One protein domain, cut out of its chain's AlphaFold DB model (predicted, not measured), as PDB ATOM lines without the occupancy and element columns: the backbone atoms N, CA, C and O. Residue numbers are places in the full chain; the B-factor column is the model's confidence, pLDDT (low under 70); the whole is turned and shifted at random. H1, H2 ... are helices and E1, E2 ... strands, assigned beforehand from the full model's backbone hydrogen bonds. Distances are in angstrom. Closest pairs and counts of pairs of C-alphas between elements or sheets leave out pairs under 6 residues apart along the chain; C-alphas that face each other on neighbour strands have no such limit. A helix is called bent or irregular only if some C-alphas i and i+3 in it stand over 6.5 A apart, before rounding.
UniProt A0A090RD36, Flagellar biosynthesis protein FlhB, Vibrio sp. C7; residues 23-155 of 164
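What this domain is: This is residues 23 to 155 of the 164 residues of the protein "Flagellar biosynthesis protein FlhB" of Vibrio sp. C7 (UniProt A0A090RD36). A small twisted sheet of four strands lies in the middle of three layers, with H1 and H2 over one face and H3 and H4 over the other. A long link after H4 leads to short H5, which packs on H3. The printed part has 133 residues, with five named helices and four named strands in the order H1 E1 E2 E3 H2 E4 H3 H4 H5; the class is mixed, and so is the sheet, E3 E2 E1 E4. It is compact, with a radius of gyration of the C-alphas of 14.4 A, and spans 49 by 33 by 31 A.

Where its parts are: H1, residues 23 to 41, begins at C-alpha 23 (-38.641, 36.783, -9.720) and measures 27.9 A; it is irregular, C-alphas 37 and 40 being 7.2 A apart. E1 is 44 to 48, E2 52 to 57, E3 67 to 73, H2 74 to 86 with 18.9 A, E4 91 to 93 and H3 95 to 104. H4, 113 to 133, measures 30.6 A and is irregular, with C-alphas 114 and 117 7.3 A apart. H5, 150 to 153, ends at C-alpha 153 (-17.835, 31.864, -27.699).

How they stand to each other: E1, E2 and E3 form a meander, each strand the antiparallel neighbour of the one before, with N 46 and O 54 at 2.8 A and N 55 and O 70 at 2.8 A. E4 is parallel to E1, N 92 and O 45 at 2.8 A. E3, H2 and E4 form a split strand-helix-strand unit, E2 and E1 lying between its strands, with a right-handed crossover. H1 and H2 touch, closest at the C-alphas of Asn 36 and Leu 83, 6.6 A. H3 and H4 only just touch, with 3 pairs of C-alphas within 8 A, through residues 115 to 118 of H4 alone; the closest C-alphas are those of Leu 97 and Ala 118, 7.6 A. H3 touches H5, closest at the C-alphas of Ala 100 and Ser 153, 4.5 A. Every O i to N i+4 pair is within hydrogen-bond range in H2 and H3, 13 of 15 in H1 and 15 of 17 in H4; H5 is too short for one.

The domain as a whole: The C-alphas farthest apart are those of Ile 23 and Gly 138, 49.4 A. The printed part has no cut, and the link from H4 to H5 is long. Residue 155 alone is under 70 in pLDDT.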
ATOM      1  N   ILE A  23     -38.897  36.006  -8.499       91.88
ATOM      2  CA  ILE A  23     -38.641  36.783  -9.720       91.88
ATOM      3  C   ILE A  23     -38.086  35.867 -10.811       91.88
ATOM      4  O   ILE A  23     -38.626  35.837 -11.915       91.88
ATOM      5  N   ARG A  24     -37.076  35.048 -10.488       89.69
ATOM      6  CA  ARG A  24     -36.484  34.095 -11.437       89.69
ATOM      7  C   ARG A  24     -37.509  33.090 -11.965       89.69
ATOM      8  O   ARG A  24     -37.527  32.809 -13.158       89.69
ATOM      9  N   GLN A  25     -38.387  32.577 -11.102       92.88
ATOM     10  CA  GLN A  25     -39.476  31.679 -11.507       92.88
ATOM     11  C   GLN A  25     -40.461  32.355 -12.470       92.88
ATOM     12  O   GLN A  25     -40.884  31.738 -13.448       92.88
ATOM     13  N   ILE A  26     -40.834  33.613 -12.207       95.12
ATOM     14  CA  ILE A  26     -41.736  34.382 -13.075       95.12
ATOM     15  C   ILE A  26     -41.071  34.647 -14.428       95.12
ATOM     16  O   ILE A  26     -41.670  34.347 -15.459       95.12
ATOM     17  N   GLN A  27     -39.822  35.123 -14.426       92.50
ATOM     18  CA  GLN A  27     -39.033  35.344 -15.643       92.50
ATOM     19  C   GLN A  27     -38.922  34.063 -16.472       92.50
ATOM     20  O   GLN A  27     -39.166  34.080 -17.675       92.50
ATOM     21  N   MET A  28     -38.634  32.934 -15.821       93.38
ATOM     22  CA  MET A  28     -38.550  31.639 -16.486       93.38
ATOM     23  C   MET A  28     -39.880  31.234 -17.125       93.38
ATOM     24  O   MET A  28     -39.911  30.779 -18.268       93.38
ATOM     25  N   ARG A  29     -41.000  31.423 -16.419       95.81
ATOM     26  CA  ARG A  29     -42.337  31.128 -16.951       95.81
ATOM     27  C   ARG A  29     -42.656  31.986 -18.175       95.81
ATOM     28  O   ARG A  29     -43.118  31.445 -19.176       95.81
ATOM     29  N   MET A  30     -42.380  33.287 -18.104       95.94
ATOM     30  CA  MET A  30     -42.576  34.213 -19.222       95.94
ATOM     31  C   MET A  30     -41.703  33.832 -20.421       95.94
ATOM     32  O   MET A  30     -42.197  33.772 -21.545       95.94
ATOM     33  N   ALA A  31     -40.434  33.493 -20.185       93.12
ATOM     34  CA  ALA A  31     -39.514  33.067 -21.235       93.12
ATOM     35  C   ALA A  31     -39.974  31.768 -21.916       93.12
ATOM     36  O   ALA A  31     -39.947  31.685 -23.144       93.12
ATOM     37  N   LYS A  32     -40.453  30.776 -21.150       94.69
ATOM     38  CA  LYS A  32     -41.049  29.551 -21.708       94.69
ATOM     39  C   LYS A  32     -42.286  29.863 -22.549       94.69
ATOM     40  O   LYS A  32     -42.383  29.399 -23.680       94.69
ATOM     41  N   GLN A  33     -43.205  30.674 -22.028       96.25
ATOM     42  CA  GLN A  33     -44.426  31.042 -22.747       96.25
ATOM     43  C   GLN A  33     -44.115  31.754 -24.070       96.25
ATOM     44  O   GLN A  33     -44.641  31.353 -25.106       96.25
ATOM     45  N   SER A  34     -43.229  32.752 -24.046       94.75
ATOM     46  CA  SER A  34     -42.795  33.474 -25.247       94.75
ATOM     47  C   SER A  34     -42.096  32.542 -26.244       94.75
ATOM     48  O   SER A  34     -42.457  32.508 -27.417       94.75
ATOM     49  N   SER A  35     -41.179  31.688 -25.770       94.38
ATOM     50  CA  SER A  35     -40.497  30.705 -26.627       94.38
ATOM     51  C   SER A  35     -41.484  29.767 -27.324       94.38
ATOM     52  O   SER A  35     -41.333  29.504 -28.510       94.38
ATOM     53  N   ASN A  36     -42.508  29.286 -26.611       95.56
ATOM     54  CA  ASN A  36     -43.535  28.409 -27.173       95.56
ATOM     55  C   ASN A  36     -44.365  29.108 -28.256       95.56
ATOM     56  O   ASN A  36     -44.601  28.532 -29.311       95.56
ATOM     57  N   GLN A  37     -44.779  30.354 -28.012       96.44
ATOM     58  CA  GLN A  37     -45.556  31.134 -28.982       96.44
ATOM     59  C   GLN A  37     -44.770  31.407 -30.267       96.44
ATOM     60  O   GLN A  37     -45.345  31.384 -31.349       96.44
ATOM     61  N   ARG A  38     -43.459  31.643 -30.148       95.50
ATOM     62  CA  ARG A  38     -42.598  32.029 -31.270       95.50
ATOM     63  C   ARG A  38     -41.965  30.857 -32.010       95.50
ATOM     64  O   ARG A  38     -41.589  31.015 -33.166       95.50
ATOM     65  N   MET A  39     -41.839  29.687 -31.379       97.06
ATOM     66  CA  MET A  39     -41.156  28.530 -31.974       97.06
ATOM     67  C   MET A  39     -41.652  28.132 -33.374       97.06
ATOM     68  O   MET A  39     -40.800  27.768 -34.184       97.06
ATOM     69  N   PRO A  40     -42.958  28.195 -33.709       96.12
ATOM     70  CA  PRO A  40     -43.423  27.865 -35.056       96.12
ATOM     71  C   PRO A  40     -42.755  28.678 -36.174       96.12
ATOM     72  O   PRO A  40     -42.687  28.211 -37.305       96.12
ATOM     73  N   GLU A  41     -42.248  29.876 -35.869       95.25
ATOM     74  CA  GLU A  41     -41.548  30.738 -36.827       95.25
ATOM     75  C   GLU A  41     -40.057  30.391 -36.975       95.25
ATOM     76  O   GLU A  41     -39.367  30.974 -37.814       95.25
ATOM     77  N   ALA A  42     -39.521  29.478 -36.158       97.25
ATOM     78  CA  ALA A  42     -38.109  29.123 -36.187       97.25
ATOM     79  C   ALA A  42     -37.745  28.416 -37.496       97.25
ATOM     80  O   ALA A  42     -38.325  27.397 -37.866       97.25
ATOM     81  N   SER A  43     -36.689  28.885 -38.149       96.12
ATOM     82  CA  SER A  43     -36.076  28.156 -39.257       96.12
ATOM     83  C   SER A  43     -35.188  27.025 -38.728       96.12
ATOM     84  O   SER A  43     -35.191  25.926 -39.286       96.12
ATOM     85  N   VAL A  44     -34.452  27.277 -37.639       98.00
ATOM     86  CA  VAL A  44     -33.483  26.349 -37.036       98.00
ATOM     87  C   VAL A  44     -33.290  26.634 -35.545       98.00
ATOM     88  O   VAL A  44     -33.409  27.778 -35.102       98.00
ATOM     89  N   VAL A  45     -32.924  25.604 -34.778       98.38
ATOM     90  CA  VAL A  45     -32.387  25.753 -33.419       98.38
ATOM     91  C   VAL A  45     -30.925  25.314 -33.383       98.38
ATOM     92  O   VAL A  45     -30.597  24.184 -33.737       98.38
ATOM     93  N   ILE A  46     -30.038  26.198 -32.927       98.12
ATOM     94  CA  ILE A  46     -28.604  25.941 -32.756       98.12
ATOM     95  C   ILE A  46     -28.326  25.697 -31.275       98.12
ATOM     96  O   ILE A  46     -28.814  26.431 -30.414       98.12
ATOM     97  N   THR A  47     -27.556  24.656 -30.964       97.81
ATOM     98  CA  THR A  47     -27.342  24.221 -29.577       97.81
ATOM     99  C   THR A  47     -25.872  24.039 -29.224       97.81
ATOM    100  O   THR A  47     -25.068  23.587 -30.041       97.81
ATOM    101  N   ASN A  48     -25.550  24.358 -27.972       94.12
ATOM    102  CA  ASN A  48     -24.441  23.767 -27.234       94.12
ATOM    103  C   ASN A  48     -25.072  22.685 -26.338       94.12
ATOM    104  O   ASN A  48     -25.792  23.064 -25.411       94.12
ATOM    105  N   PRO A  49     -24.894  21.380 -26.624       78.12
ATOM    106  CA  PRO A  49     -25.778  20.304 -26.162       78.12
ATOM    107  C   PRO A  49     -26.236  20.355 -24.698       78.12
ATOM    108  O   PRO A  49     -27.409  20.069 -24.430       78.12
ATOM    109  N   SER A  50     -25.362  20.740 -23.767       77.94
ATOM    110  CA  SER A  50     -25.641  20.773 -22.328       77.94
ATOM    111  C   SER A  50     -26.072  22.132 -21.773       77.94
ATOM    112  O   SER A  50     -26.563  22.169 -20.653       77.94
ATOM    113  N   GLU A  51     -25.901  23.234 -22.505       90.69
ATOM    114  CA  GLU A  51     -25.875  24.556 -21.863       90.69
ATOM    115  C   GLU A  51     -26.715  25.619 -22.566       90.69
ATOM    116  O   GLU A  51     -27.453  26.329 -21.893       90.69
ATOM    117  N   PHE A  52     -26.673  25.710 -23.899       96.56
ATOM    118  CA  PHE A  52     -27.324  26.798 -24.639       96.56
ATOM    119  C   PHE A  52     -28.191  26.287 -25.781       96.56
ATOM    120  O   PHE A  52     -27.839  25.331 -26.477       96.56
ATOM    121  N   ALA A  53     -29.303  26.979 -26.017       98.06
ATOM    122  CA  ALA A  53     -30.095  26.839 -27.229       98.06
ATOM    123  C   ALA A  53     -30.523  28.217 -27.735       98.06
ATOM    124  O   ALA A  53     -30.982  29.059 -26.959       98.06
ATOM    125  N   VAL A  54     -30.394  28.420 -29.043       98.31
ATOM    126  CA  VAL A  54     -30.802  29.640 -29.736       98.31
ATOM    127  C   VAL A  54     -31.646  29.258 -30.945       98.31
ATOM    128  O   VAL A  54     -31.205  28.485 -31.791       98.31
ATOM    129  N   ALA A  55     -32.860  29.791 -31.022       98.44
ATOM    130  CA  ALA A  55     -33.743  29.667 -32.170       98.44
ATOM    131  C   ALA A  55     -33.592  30.898 -33.066       98.44
ATOM    132  O   ALA A  55     -33.721  32.036 -32.602       98.44
ATOM    133  N   LEU A  56     -33.337  30.651 -34.346       98.12
ATOM    134  CA  LEU A  56     -33.224  31.677 -35.373       98.12
ATOM    135  C   LEU A  56     -34.374  31.553 -36.360       98.12
ATOM    136  O   LEU A  56     -34.814  30.446 -36.686       98.12
ATOM    137  N   THR A  57     -34.792  32.692 -36.890       96.12
ATOM    138  CA  THR A  57     -35.623  32.751 -38.089       96.12
ATOM    139  C   THR A  57     -34.929  33.578 -39.160       96.12
ATOM    140  O   THR A  57     -34.135  34.473 -38.856       96.12
ATOM    141  N   TYR A  58     -35.209  33.247 -40.413       93.94
ATOM    142  CA  TYR A  58     -34.782  34.016 -41.566       93.94
ATOM    143  C   TYR A  58     -35.956  34.167 -42.524       93.94
ATOM    144  O   TYR A  58     -36.437  33.192 -43.098       93.94
ATOM    145  N   ASP A  59     -36.405  35.407 -42.667       88.00
ATOM    146  CA  ASP A  59     -37.467  35.803 -43.575       88.00
ATOM    147  C   ASP A  59     -37.046  37.119 -44.231       88.00
ATOM    148  O   ASP A  59     -36.989  38.161 -43.571       88.00
ATOM    149  N   LEU A  60     -36.743  37.051 -45.529       83.69
ATOM    150  CA  LEU A  60     -36.318  38.193 -46.339       83.69
ATOM    151  C   LEU A  60     -37.375  39.303 -46.411       83.69
ATOM    152  O   LEU A  60     -37.030  40.443 -46.704       83.69
ATOM    153  N   ALA A  61     -38.649  38.996 -46.143       87.69
ATOM    154  CA  ALA A  61     -39.697  40.008 -46.059       87.69
ATOM    155  C   ALA A  61     -39.678  40.766 -44.720       87.69
ATOM    156  O   ALA A  61     -40.234  41.860 -44.635       87.69
ATOM    157  N   LYS A  62     -39.063  40.195 -43.675       80.88
ATOM    158  CA  LYS A  62     -39.022  40.770 -42.321       80.88
ATOM    159  C   LYS A  62     -37.689  41.439 -41.994       80.88
ATOM    160  O   LYS A  62     -37.692  42.445 -41.289       80.88
ATOM    161  N   ALA A  63     -36.566  40.878 -42.442       85.06
ATOM    162  CA  ALA A  63     -35.237  41.373 -42.090       85.06
ATOM    163  C   ALA A  63     -34.178  41.029 -43.146       85.06
ATOM    164  O   ALA A  63     -34.243  39.995 -43.810       85.06
ATOM    165  N   GLU A  64     -33.148  41.872 -43.233       88.44
ATOM    166  CA  GLU A  64     -31.995  41.680 -44.128       88.44
ATOM    167  C   GLU A  64     -31.041  40.574 -43.646       88.44
ATOM    168  O   GLU A  64     -30.185  40.108 -44.398       88.44
ATOM    169  N   ALA A  65     -31.186  40.134 -42.395       91.38
ATOM    170  CA  ALA A  65     -30.381  39.083 -41.794       91.38
ATOM    171  C   ALA A  65     -31.216  38.199 -40.853       91.38
ATOM    172  O   ALA A  65     -32.241  38.644 -40.325       91.38
ATOM    173  N   PRO A  66     -30.778  36.952 -40.593       95.94
ATOM    174  CA  PRO A  66     -31.407  36.106 -39.589       95.94
ATOM    175  C   PRO A  66     -31.410  36.779 -38.213       95.94
ATOM    176  O   PRO A  66     -30.427  37.408 -37.812       95.94
ATOM    177  N   PHE A  67     -32.492  36.606 -37.460       96.19
ATOM    178  CA  PHE A  67     -32.637  37.185 -36.127       96.19
ATOM    179  C   PHE A  67     -33.063  36.144 -35.093       96.19
ATOM    180  O   PHE A  67     -33.618  35.087 -35.417       96.19
ATOM    181  N   VAL A  68     -32.755  36.432 -33.829       97.88
ATOM    182  CA  VAL A  68     -33.044  35.534 -32.704       97.88
ATOM    183  C   VAL A  68     -34.498  35.684 -32.285       97.88
ATOM    184  O   VAL A  68     -34.931  36.775 -31.930       97.88
ATOM    185  N   ILE A  69     -35.240  34.579 -32.241       97.31
ATOM    186  CA  ILE A  69     -36.639  34.587 -31.775       97.31
ATOM    187  C   ILE A  69     -36.808  34.002 -30.375       97.31
ATOM    188  O   ILE A  69     -37.758  34.321 -29.665       97.31
ATOM    189  N   ALA A  70     -35.875  33.148 -29.962       97.88
ATOM    190  CA  ALA A  70     -35.793  32.625 -28.610       97.88
ATOM    191  C   ALA A  70     -34.342  32.248 -28.311       97.88
ATOM    192  O   ALA A  70     -33.638  31.719 -29.168       97.88
ATOM    193  N   LYS A  71     -33.892  32.482 -27.081       97.69
ATOM    194  CA  LYS A  71     -32.611  31.970 -26.594       97.69
ATOM    195  C   LYS A  71     -32.718  31.619 -25.123       97.69
ATOM    196  O   LYS A  71     -33.480  32.238 -24.382       97.69
ATOM    197  N   GLY A  72     -31.953  30.628 -24.696       95.94
ATOM    198  CA  GLY A  72     -31.969  30.184 -23.317       95.94
ATOM    199  C   GLY A  72     -30.719  29.424 -22.942       95.94
ATOM    200  O   GLY A  72     -30.017  28.889 -23.802       95.94
ATOM    201  N   LYS A  73     -30.486  29.371 -21.632       95.44
ATOM    202  CA  LYS A  73     -29.486  28.511 -21.017       95.44
ATOM    203  C   LYS A  73     -30.125  27.507 -20.064       95.44
ATOM    204  O   LYS A  73     -31.268  27.713 -19.640       95.44
ATOM    205  N   ASP A  74     -29.392  26.457 -19.721       93.56
ATOM    206  CA  ASP A  74     -29.785  25.451 -18.732       93.56
ATOM    207  C   ASP A  74     -31.202  24.897 -19.020       93.56
ATOM    208  O   ASP A  74     -31.509  24.434 -20.123       93.56
ATOM    209  N   GLU A  75     -32.115  24.994 -18.052       94.31
ATOM    210  CA  GLU A  75     -33.502  24.534 -18.152       94.31
ATOM    211  C   GLU A  75     -34.252  25.140 -19.357       94.31
ATOM    212  O   GLU A  75     -35.045  24.451 -20.005       94.31
ATOM    213  N   LEU A  76     -33.995  26.407 -19.707       95.50
ATOM    214  CA  LEU A  76     -34.675  27.047 -20.836       95.50
ATOM    215  C   LEU A  76     -34.138  26.511 -22.165       95.50
ATOM    216  O   LEU A  76     -34.913  26.315 -23.097       95.50
ATOM    217  N   ALA A  77     -32.840  26.203 -22.237       97.00
ATOM    218  CA  ALA A  77     -32.250  25.563 -23.409       97.00
ATOM    219  C   ALA A  77     -32.854  24.173 -23.655       97.00
ATOM    220  O   ALA A  77     -33.174  23.817 -24.791       97.00
ATOM    221  N   HIS A  78     -33.064  23.392 -22.589       96.19
ATOM    222  CA  HIS A  78     -33.760  22.106 -22.678       96.19
ATOM    223  C   HIS A  78     -35.193  22.254 -23.186       96.19
ATOM    224  O   HIS A  78     -35.601  21.515 -24.082       96.19
ATOM    225  N   TYR A  79     -35.924  23.243 -22.674       96.81
ATOM    226  CA  TYR A  79     -37.284  23.516 -23.120       96.81
ATOM    227  C   TYR A  79     -37.346  23.937 -24.599       96.81
ATOM    228  O   TYR A  79     -38.163  23.413 -25.349       96.81
ATOM    229  N   ILE A  80     -36.437  24.804 -25.060       98.06
ATOM    230  CA  ILE A  80     -36.338  25.210 -26.474       98.06
ATOM    231  C   ILE A  80     -36.081  23.999 -27.385       98.06
ATOM    232  O   ILE A  80     -36.722  23.870 -28.425       98.06
ATOM    233  N   LYS A  81     -35.200  23.070 -26.988       97.00
ATOM    234  CA  LYS A  81     -34.962  21.819 -27.736       97.00
ATOM    235  C   LYS A  81     -36.221  20.950 -27.825       97.00
ATOM    236  O   LYS A  81     -36.507  20.392 -28.881       97.00
ATOM    237  N   GLN A  82     -36.982  20.854 -26.733       97.31
ATOM    238  CA  GLN A  82     -38.250  20.124 -26.718       97.31
ATOM    239  C   GLN A  82     -39.270  20.761 -27.670       97.31
ATOM    240  O   GLN A  82     -39.897  20.056 -28.458       97.31
ATOM    241  N   LEU A  83     -39.398  22.090 -27.645       97.88
ATOM    242  CA  LEU A  83     -40.267  22.817 -28.568       97.88
ATOM    243  C   LEU A  83     -39.861  22.587 -30.028       97.88
ATOM    244  O   LEU A  83     -40.722  22.313 -30.858       97.88
ATOM    245  N   ALA A  84     -38.562  22.624 -30.335       97.44
ATOM    246  CA  ALA A  84     -38.068  22.336 -31.677       97.44
ATOM    247  C   ALA A  84     -38.509  20.945 -32.158       97.44
ATOM    248  O   ALA A  84     -39.025  20.815 -33.264       97.44
ATOM    249  N   SER A  85     -38.393  19.927 -31.299       96.50
ATOM    250  CA  SER A  85     -38.879  18.575 -31.597       96.50
ATOM    251  C   SER A  85     -40.387  18.545 -31.860       96.50
ATOM    252  O   SER A  85     -40.821  17.937 -32.837       96.50
ATOM    253  N   ASN A  86     -41.187  19.210 -31.023       97.25
ATOM    254  CA  ASN A  86     -42.648  19.239 -31.160       97.25
ATOM    255  C   ASN A  86     -43.098  19.905 -32.470       97.25
ATOM    256  O   ASN A  86     -44.066  19.467 -33.085       97.25
ATOM    257  N   HIS A  87     -42.378  20.941 -32.904       96.69
ATOM    258  CA  HIS A  87     -42.658  21.692 -34.129       96.69
ATOM    259  C   HIS A  87     -41.885  21.179 -35.354       96.69
ATOM    260  O   HIS A  87     -41.929  21.813 -36.404       96.69
ATOM    261  N   GLN A  88     -41.178  20.047 -35.243       95.50
ATOM    262  CA  GLN A  88     -40.365  19.467 -36.325       95.50
ATOM    263  C   GLN A  88     -39.293  20.432 -36.872       95.50
ATOM    264  O   GLN A  88     -38.865  20.347 -38.028       95.50
ATOM    265  N   ILE A  89     -38.814  21.342 -36.023       97.06
ATOM    266  CA  ILE A  89     -37.719  22.257 -36.331       97.06
ATOM    267  C   ILE A  89     -36.396  21.510 -36.186       97.06
ATOM    268  O   ILE A  89     -36.166  20.771 -35.228       97.06
ATOM    269  N   SER A  90     -35.507  21.703 -37.158       96.69
ATOM    270  CA  SER A  90     -34.204  21.045 -37.147       96.69
ATOM    271  C   SER A  90     -33.321  21.635 -36.049       96.69
ATOM    272  O   SER A  90     -33.181  22.854 -35.936       96.69
ATOM    273  N   VAL A  91     -32.718  20.752 -35.254       97.00
ATOM    274  CA  VAL A  91     -31.762  21.105 -34.202       97.00
ATOM    275  C   VAL A  91     -30.361  20.770 -34.694       97.00
ATOM    276  O   VAL A  91     -30.094  19.628 -35.064       97.00
ATOM    277  N   VAL A  92     -29.464  21.752 -34.683       96.62
ATOM    278  CA  VAL A  92     -28.070  21.588 -35.104       96.62
ATOM    279  C   VAL A  92     -27.142  21.857 -33.923       96.62
ATOM    280  O   VAL A  92     -27.256  22.869 -33.228       96.62
ATOM    281  N   SER A  93     -26.214  20.933 -33.672       95.62
ATOM    282  CA  SER A  93     -25.191  21.106 -32.641       95.62
ATOM    283  C   SER A  93     -24.034  21.928 -33.203       95.62
ATOM    284  O   SER A  93     -23.362  21.506 -34.141       95.62
ATOM    285  N   SER A  94     -23.810  23.110 -32.635       95.75
ATOM    286  CA  SER A  94     -22.655  23.957 -32.933       95.75
ATOM    287  C   SER A  94     -22.316  24.773 -31.682       95.75
ATOM    288  O   SER A  94     -22.808  25.893 -31.528       95.75
ATOM    289  N   PRO A  95     -21.520  24.213 -30.747       94.06
ATOM    290  CA  PRO A  95     -21.305  24.812 -29.431       94.06
ATOM    291  C   PRO A  95     -20.778  26.250 -29.470       94.06
ATOM    292  O   PRO A  95     -21.361  27.128 -28.837       94.06
ATOM    293  N   ALA A  96     -19.728  26.506 -30.258       94.06
ATOM    294  CA  ALA A  96     -19.125  27.834 -30.372       94.06
ATOM    295  C   ALA A  96     -20.102  28.867 -30.961       94.06
ATOM    296  O   ALA A  96     -20.166  29.997 -30.485       94.06
ATOM    297  N   LEU A  97     -20.909  28.470 -31.953       95.94
ATOM    298  CA  LEU A  97     -21.900  29.353 -32.571       95.94
ATOM    299  C   LEU A  97     -23.080  29.627 -31.645       95.94
ATOM    300  O   LEU A  97     -23.510  30.770 -31.533       95.94
ATOM    301  N   ALA A  98     -23.575  28.603 -30.950       96.81
ATOM    302  CA  ALA A  98     -24.650  28.762 -29.979       96.81
ATOM    303  C   ALA A  98     -24.263  29.757 -28.877       96.81
ATOM    304  O   ALA A  98     -25.054  30.649 -28.570       96.81
ATOM    305  N   ARG A  99     -23.045  29.643 -28.327       95.19
ATOM    306  CA  ARG A  99     -22.536  30.587 -27.323       95.19
ATOM    307  C   ARG A  99     -22.363  31.992 -27.892       95.19
ATOM    308  O   ARG A  99     -22.905  32.938 -27.323       95.19
ATOM    309  N   ALA A 100     -21.719  32.112 -29.054       95.62
ATOM    310  CA  ALA A 100     -21.522  33.398 -29.715       95.62
ATOM    311  C   ALA A 100     -22.838  34.141 -29.938       95.62
ATOM    312  O   ALA A 100     -22.961  35.296 -29.538       95.62
ATOM    313  N   ILE A 101     -23.857  33.485 -30.497       96.56
ATOM    314  CA  ILE A 101     -25.153  34.137 -30.715       96.56
ATOM    315  C   ILE A 101     -25.823  34.470 -29.375       96.56
ATOM    316  O   ILE A 101     -26.334  35.577 -29.205       96.56
ATOM    317  N   TYR A 102     -25.791  33.551 -28.403       96.19
ATOM    318  CA  TYR A 102     -26.405  33.763 -27.091       96.19
ATOM    319  C   TYR A 102     -25.876  35.027 -26.390       96.19
ATOM    320  O   TYR A 102     -26.670  35.794 -25.831       96.19
ATOM    321  N   HIS A 103     -24.562  35.259 -26.448       94.38
ATOM    322  CA  HIS A 103     -23.897  36.385 -25.790       94.38
ATOM    323  C   HIS A 103     -23.924  37.695 -26.588       94.38
ATOM    324  O   HIS A 103     -23.912  38.772 -25.993       94.38
ATOM    325  N   THR A 104     -23.972  37.628 -27.919       94.06
ATOM    326  CA  THR A 104     -23.860  38.823 -28.778       94.06
ATOM    327  C   THR A 104     -25.193  39.360 -29.283       94.06
ATOM    328  O   THR A 104     -25.257  40.519 -29.678       94.06
ATOM    329  N   THR A 105     -26.253  38.544 -29.281       95.56
ATOM    330  CA  THR A 105     -27.517  38.876 -29.957       95.56
ATOM    331  C   THR A 105     -28.704  38.710 -29.020       95.56
ATOM    332  O   THR A 105     -28.902  37.636 -28.447       95.56
ATOM    333  N   GLN A 106     -29.512  39.754 -28.834       95.50
ATOM    334  CA  GLN A 106     -30.753  39.686 -28.057       95.50
ATOM    335  C   GLN A 106     -31.916  39.107 -28.866       95.50
ATOM    336  O   GLN A 106     -31.842  38.962 -30.082       95.50
ATOM    337  N   ILE A 107     -32.996  38.742 -28.175       95.88
ATOM    338  CA  ILE A 107     -34.250  38.368 -28.838       95.88
ATOM    339  C   ILE A 107     -34.741  39.572 -29.660       95.88
ATOM    340  O   ILE A 107     -34.594  40.708 -29.219       95.88
ATOM    341  N   ASP A 108     -35.280  39.309 -30.851       94.56
ATOM    342  CA  ASP A 108     -35.682  40.293 -31.870       94.56
ATOM    343  C   ASP A 108     -34.537  41.090 -32.503       94.56
ATOM    344  O   ASP A 108     -34.768  41.975 -33.324       94.56
ATOM    345  N   GLN A 109     -33.290  40.742 -32.187       96.00
ATOM    346  CA  GLN A 109     -32.118  41.356 -32.789       96.00
ATOM    347  C   GLN A 109     -31.553  40.475 -33.907       96.00
ATOM    348  O   GLN A 109     -31.458  39.248 -33.778       96.00
ATOM    349  N   MET A 110     -31.146  41.120 -35.004       96.38
ATOM    350  CA  MET A 110     -30.360  40.480 -36.060       96.38
ATOM    351  C   MET A 110     -29.004  40.036 -35.519       96.38
ATOM    352  O   MET A 110     -28.389  40.728 -34.702       96.38
ATOM    353  N   ILE A 111     -28.528  38.887 -35.994       95.69
ATOM    354  CA  ILE A 111     -27.185  38.411 -35.655       95.69
ATOM    355  C   ILE A 111     -26.118  39.412 -36.162       95.69
ATOM    356  O   ILE A 111     -26.351  40.116 -37.144       95.69
ATOM    357  N   PRO A 112     -24.935  39.495 -35.537       94.75
ATOM    358  CA  PRO A 112     -23.825  40.284 -36.061       94.75
ATOM    359  C   PRO A 112     -23.320  39.761 -37.410       94.75
ATOM    360  O   PRO A 112     -23.335  38.551 -37.664       94.75
ATOM    361  N   ASN A 113     -22.782  40.657 -38.242       93.38
ATOM    362  CA  ASN A 113     -22.260  40.311 -39.569       93.38
ATOM    363  C   ASN A 113     -21.127  39.268 -39.522       93.38
ATOM    364  O   ASN A 113     -21.029  38.428 -40.416       93.38
ATOM    365  N   GLN A 114     -20.333  39.232 -38.449       93.62
ATOM    366  CA  GLN A 114     -19.283  38.230 -38.241       93.62
ATOM    367  C   GLN A 114     -19.839  36.799 -38.140       93.62
ATOM    368  O   GLN A 114     -19.116  35.843 -38.413       93.62
ATOM    369  N   LEU A 115     -21.115  36.630 -37.770       95.44
ATOM    370  CA  LEU A 115     -21.767  35.320 -37.663       95.44
ATOM    371  C   LEU A 115     -22.578  34.947 -38.911       95.44
ATOM    372  O   LEU A 115     -23.056  33.813 -38.996       95.44
ATOM    373  N   PHE A 116     -22.712  35.847 -39.893       93.88
ATOM    374  CA  PHE A 116     -23.555  35.637 -41.077       93.88
ATOM    375  C   PHE A 116     -23.176  34.382 -41.848       93.88
ATOM    376  O   PHE A 116     -24.038  33.549 -42.108       93.88
ATOM    377  N   MET A 117     -21.891  34.210 -42.167       93.94
ATOM    378  CA  MET A 117     -21.429  33.054 -42.939       93.94
ATOM    379  C   MET A 117     -21.733  31.736 -42.225       93.94
ATOM    380  O   MET A 117     -22.257  30.804 -42.834       93.94
ATOM    381  N   ALA A 118     -21.458  31.661 -40.921       95.88
ATOM    382  CA  ALA A 118     -21.719  30.462 -40.135       95.88
ATOM    383  C   ALA A 118     -23.220  30.131 -40.099       95.88
ATOM    384  O   ALA A 118     -23.614  28.991 -40.344       95.88
ATOM    385  N   VAL A 119     -24.068  31.137 -39.866       96.31
ATOM    386  CA  VAL A 119     -25.524  30.953 -39.849       96.31
ATOM    387  C   VAL A 119     -26.074  30.613 -41.237       96.31
ATOM    388  O   VAL A 119     -26.932  29.738 -41.343       96.31
ATOM    389  N   ALA A 120     -25.555  31.209 -42.311       94.81
ATOM    390  CA  ALA A 120     -25.953  30.896 -43.682       94.81
ATOM    391  C   ALA A 120     -25.663  29.431 -44.042       94.81
ATOM    392  O   ALA A 120     -26.523  28.749 -44.604       94.81
ATOM    393  N   HIS A 121     -24.493  28.910 -43.656       96.06
ATOM    394  CA  HIS A 121     -24.172  27.490 -43.819       96.06
ATOM    395  C   HIS A 121     -25.130  26.585 -43.035       96.06
ATOM    396  O   HIS A 121     -25.573  25.570 -43.569       96.06
ATOM    397  N   ILE A 122     -25.493  26.958 -41.804       96.88
ATOM    398  CA  ILE A 122     -26.466  26.210 -40.994       96.88
ATOM    399  C   ILE A 122     -27.848  26.190 -41.654       96.88
ATOM    400  O   ILE A 122     -28.454  25.125 -41.762       96.88
ATOM    401  N   LEU A 123     -28.348  27.341 -42.111       95.06
ATOM    402  CA  LEU A 123     -29.649  27.434 -42.778       95.06
ATOM    403  C   LEU A 123     -29.665  26.617 -44.074       95.06
ATOM    404  O   LEU A 123     -30.584  25.830 -44.294       95.06
ATOM    405  N   THR A 124     -28.608  26.729 -44.882       94.88
ATOM    406  CA  THR A 124     -28.440  25.935 -46.108       94.88
ATOM    407  C   THR A 124     -28.443  24.439 -45.800       94.88
ATOM    408  O   THR A 124     -29.157  23.677 -46.449       94.88
ATOM    409  N   TYR A 125     -27.695  24.012 -44.780       95.56
ATOM    410  CA  TYR A 125     -27.647  22.618 -44.346       95.56
ATOM    411  C   TYR A 125     -29.021  22.099 -43.912       95.56
ATOM    412  O   TYR A 125     -29.413  20.998 -44.297       95.56
ATOM    413  N   VAL A 126     -29.787  22.888 -43.153       95.00
ATOM    414  CA  VAL A 126     -31.150  22.520 -42.740       95.00
ATOM    415  C   VAL A 126     -32.079  22.372 -43.945       95.00
ATOM    416  O   VAL A 126     -32.837  21.405 -44.008       95.00
ATOM    417  N   GLU A 127     -32.000  23.269 -44.926       92.94
ATOM    418  CA  GLU A 127     -32.789  23.172 -46.160       92.94
ATOM    419  C   GLU A 127     -32.410  21.950 -47.006       92.94
ATOM    420  O   GLU A 127     -33.284  21.220 -47.489       92.94
ATOM    421  N   GLN A 128     -31.113  21.656 -47.136       93.81
ATOM    422  CA  GLN A 128     -30.637  20.436 -47.792       93.81
ATOM    423  C   GLN A 128     -31.122  19.181 -47.051       93.81
ATOM    424  O   GLN A 128     -31.627  18.255 -47.682       93.81
ATOM    425  N   LEU A 129     -31.051  19.165 -45.715       93.19
ATOM    426  CA  LEU A 129     -31.520  18.056 -44.882       93.19
ATOM    427  C   LEU A 129     -33.029  17.823 -45.043       93.19
ATOM    428  O   LEU A 129     -33.470  16.678 -45.144       93.19
ATOM    429  N   ARG A 130     -33.827  18.897 -45.087       91.56
ATOM    430  CA  ARG A 130     -35.271  18.832 -45.357       91.56
ATOM    431  C   ARG A 130     -35.551  18.257 -46.746       91.56
ATOM    432  O   ARG A 130     -36.391  17.373 -46.871       91.56
ATOM    433  N   SER A 131     -34.821  18.715 -47.762       92.56
ATOM    434  CA  SER A 131     -34.975  18.259 -49.153       92.56
ATOM    435  C   SER A 131     -34.566  16.794 -49.335       92.56
ATOM    436  O   SER A 131     -35.261  16.030 -50.003       92.56
ATOM    437  N   TRP A 132     -33.486  16.365 -48.676       92.62
ATOM    438  CA  TRP A 132     -33.046  14.970 -48.655       92.62
ATOM    439  C   TRP A 132     -34.092  14.052 -48.011       92.62
ATOM    440  O   TRP A 132     -34.430  13.016 -48.575       92.62
ATOM    441  N   LYS A 133     -34.687  14.464 -46.882       90.44
ATOM    442  CA  LYS A 133     -35.778  13.714 -46.231       90.44
ATOM    443  C   LYS A 133     -37.029  13.569 -47.107       90.44
ATOM    444  O   LYS A 133     -37.776  12.616 -46.915       90.44
ATOM    445  N   ARG A 134     -37.257  14.487 -48.054       93.50
ATOM    446  CA  ARG A 134     -38.342  14.406 -49.051       93.50
ATOM    447  C   ARG A 134     -37.968  13.600 -50.303       93.50
ATOM    448  O   ARG A 134     -38.826  13.382 -51.149       93.50
ATOM    449  N   GLY A 135     -36.716  13.148 -50.429       92.38
ATOM    450  CA  GLY A 135     -36.230  12.400 -51.594       92.38
ATOM    451  C   GLY A 135     -35.932  13.262 -52.825       92.38
ATOM    452  O   GLY A 135     -35.756  12.732 -53.914       92.38
ATOM    453  N   GLU A 136     -35.867  14.586 -52.673       89.62
ATOM    454  CA  GLU A 136     -35.699  15.522 -53.795       89.62
ATOM    455  C   GLU A 136     -34.234  15.683 -54.226       89.62
ATOM    456  O   GLU A 136     -33.953  16.114 -55.344       89.62
ATOM    457  N   ARG A 137     -33.287  15.394 -53.324       88.75
ATOM    458  CA  ARG A 137     -31.839  15.569 -53.528       88.75
ATOM    459  C   ARG A 137     -31.035  14.516 -52.766       88.75
ATOM    460  O   ARG A 137     -31.571  13.808 -51.913       88.75
ATOM    461  N   GLY A 138     -29.737  14.446 -53.067       87.88
ATOM    462  CA  GLY A 138     -28.764  13.669 -52.296       87.88
ATOM    463  C   GLY A 138     -28.588  14.175 -50.859       87.88
ATOM    464  O   GLY A 138     -29.145  15.204 -50.476       87.88
ATOM    465  N   SER A 139     -27.815  13.429 -50.063       88.44
ATOM    466  CA  SER A 139     -27.488  13.790 -48.675       88.44
ATOM    467  C   SER A 139     -26.901  15.208 -48.588       88.44
ATOM    468  O   SER A 139     -26.140  15.583 -49.481       88.44
ATOM    469  N   PRO A 140     -27.207  15.982 -47.527       90.00
ATOM    470  CA  PRO A 140     -26.607  17.297 -47.316       90.00
ATOM    471  C   PRO A 140     -25.083  17.219 -47.190       90.00
ATOM    472  O   PRO A 140     -24.543  16.233 -46.674       90.00
ATOM    473  N   ASP A 141     -24.412  18.295 -47.602       88.81
ATOM    474  CA  ASP A 141     -22.974  18.458 -47.408       88.81
ATOM    475  C   ASP A 141     -22.655  18.608 -45.910       88.81
ATOM    476  O   ASP A 141     -23.442  19.192 -45.154       88.81
ATOM    477  N   PRO A 142     -21.504  18.101 -45.434       89.50
ATOM    478  CA  PRO A 142     -21.097  18.311 -44.054       89.50
ATOM    479  C   PRO A 142     -20.855  19.800 -43.780       89.50
ATOM    480  O   PRO A 142     -20.296  20.526 -44.603       89.50
ATOM    481  N   LEU A 143     -21.233  20.249 -42.581       90.19
ATOM    482  CA  LEU A 143     -20.975  21.621 -42.152       90.19
ATOM    483  C   LEU A 143     -19.464  21.898 -42.077       90.19
ATOM    484  O   LEU A 143     -18.720  21.078 -41.523       90.19
ATOM    485  N   PRO A 144     -18.995  23.059 -42.569       88.81
ATOM    486  CA  PRO A 144     -17.603  23.447 -42.416       88.81
ATOM    487  C   PRO A 144     -17.292  23.781 -40.953       88.81
ATOM    488  O   PRO A 144     -18.176  24.076 -40.144       88.81
ATOM    489  N   LYS A 145     -16.003  23.795 -40.605       87.06
ATOM    490  CA  LYS A 145     -15.565  24.349 -39.321       87.06
ATOM    491  C   LYS A 145     -15.685  25.871 -39.370       87.06
ATOM    492  O   LYS A 145     -14.999  26.517 -40.158       87.06
ATOM    493  N   PHE A 146     -16.542  26.437 -38.526       89.00
ATOM    494  CA  PHE A 146     -16.709  27.885 -38.434       89.00
ATOM    495  C   PHE A 146     -15.552  28.525 -37.668       89.00
ATOM    496  O   PHE A 146     -15.167  28.049 -36.601       89.00
ATOM    497  N   GLN A 147     -15.031  29.630 -38.196       84.44
ATOM    498  CA  GLN A 147     -14.108  30.497 -37.474       84.44
ATOM    499  C   GLN A 147     -14.936  31.508 -36.683       84.44
ATOM    500  O   GLN A 147     -15.518  32.424 -37.255       84.44
ATOM    501  N   ILE A 148     -15.041  31.293 -35.375       86.06
ATOM    502  CA  ILE A 148     -15.809  32.147 -34.466       86.06
ATOM    503  C   ILE A 148     -14.811  32.768 -33.490       86.06
ATOM    504  O   ILE A 148     -14.058  32.008 -32.873       86.06
ATOM    505  N   PRO A 149     -14.774  34.106 -33.344       81.81
ATOM    506  CA  PRO A 149     -13.908  34.755 -32.365       81.81
ATOM    507  C   PRO A 149     -14.113  34.156 -30.969       81.81
ATOM    508  O   PRO A 149     -15.250  34.023 -30.507       81.81
ATOM    509  N   GLN A 150     -13.019  33.785 -30.295       77.38
ATOM    510  CA  GLN A 150     -13.091  33.157 -28.968       77.38
ATOM    511  C   GLN A 150     -13.808  34.047 -27.950       77.38
ATOM    512  O   GLN A 150     -14.615  33.540 -27.178       77.38
ATOM    513  N   GLU A 151     -13.600  35.362 -28.032       79.38
ATOM    514  CA  GLU A 151     -14.241  36.383 -27.193       79.38
ATOM    515  C   GLU A 151     -15.775  36.301 -27.199       79.38
ATOM    516  O   GLU A 151     -16.427  36.756 -26.269       79.38
ATOM    517  N   TRP A 152     -16.383  35.733 -28.244       79.50
ATOM    518  CA  TRP A 152     -17.840  35.628 -28.353       79.50
ATOM    519  C   TRP A 152     -18.342  34.254 -27.926       79.50
ATOM    520  O   TRP A 152     -19.428  34.138 -27.360       79.50
ATOM    521  N   SER A 153     -17.551  33.212 -28.191       70.75
ATOM    522  CA  SER A 153     -17.835  31.864 -27.699       70.75
ATOM    523  C   SER A 153     -17.761  31.810 -26.179       70.75
ATOM    524  O   SER A 153     -18.570  31.121 -25.577       70.75
ATOM    525  N   ASP A 154     -16.808  32.502 -25.567       74.88
ATOM    526  CA  ASP A 154     -16.559  32.440 -24.130       74.88
ATOM    527  C   ASP A 154     -16.165  33.849 -23.641       74.88
ATOM    528  O   ASP A 154     -14.984  34.117 -23.407       74.88
ATOM    529  N   PRO A 155     -17.127  34.793 -23.557       65.94
ATOM    530  CA  PRO A 155     -16.822  36.170 -23.184       65.94
ATOM    531  C   PRO A 155     -16.317  36.258 -21.737       65.94
ATOM    532  O   PRO A 155     -16.830  35.548 -20.863       65.94
TER     533      PRO A 155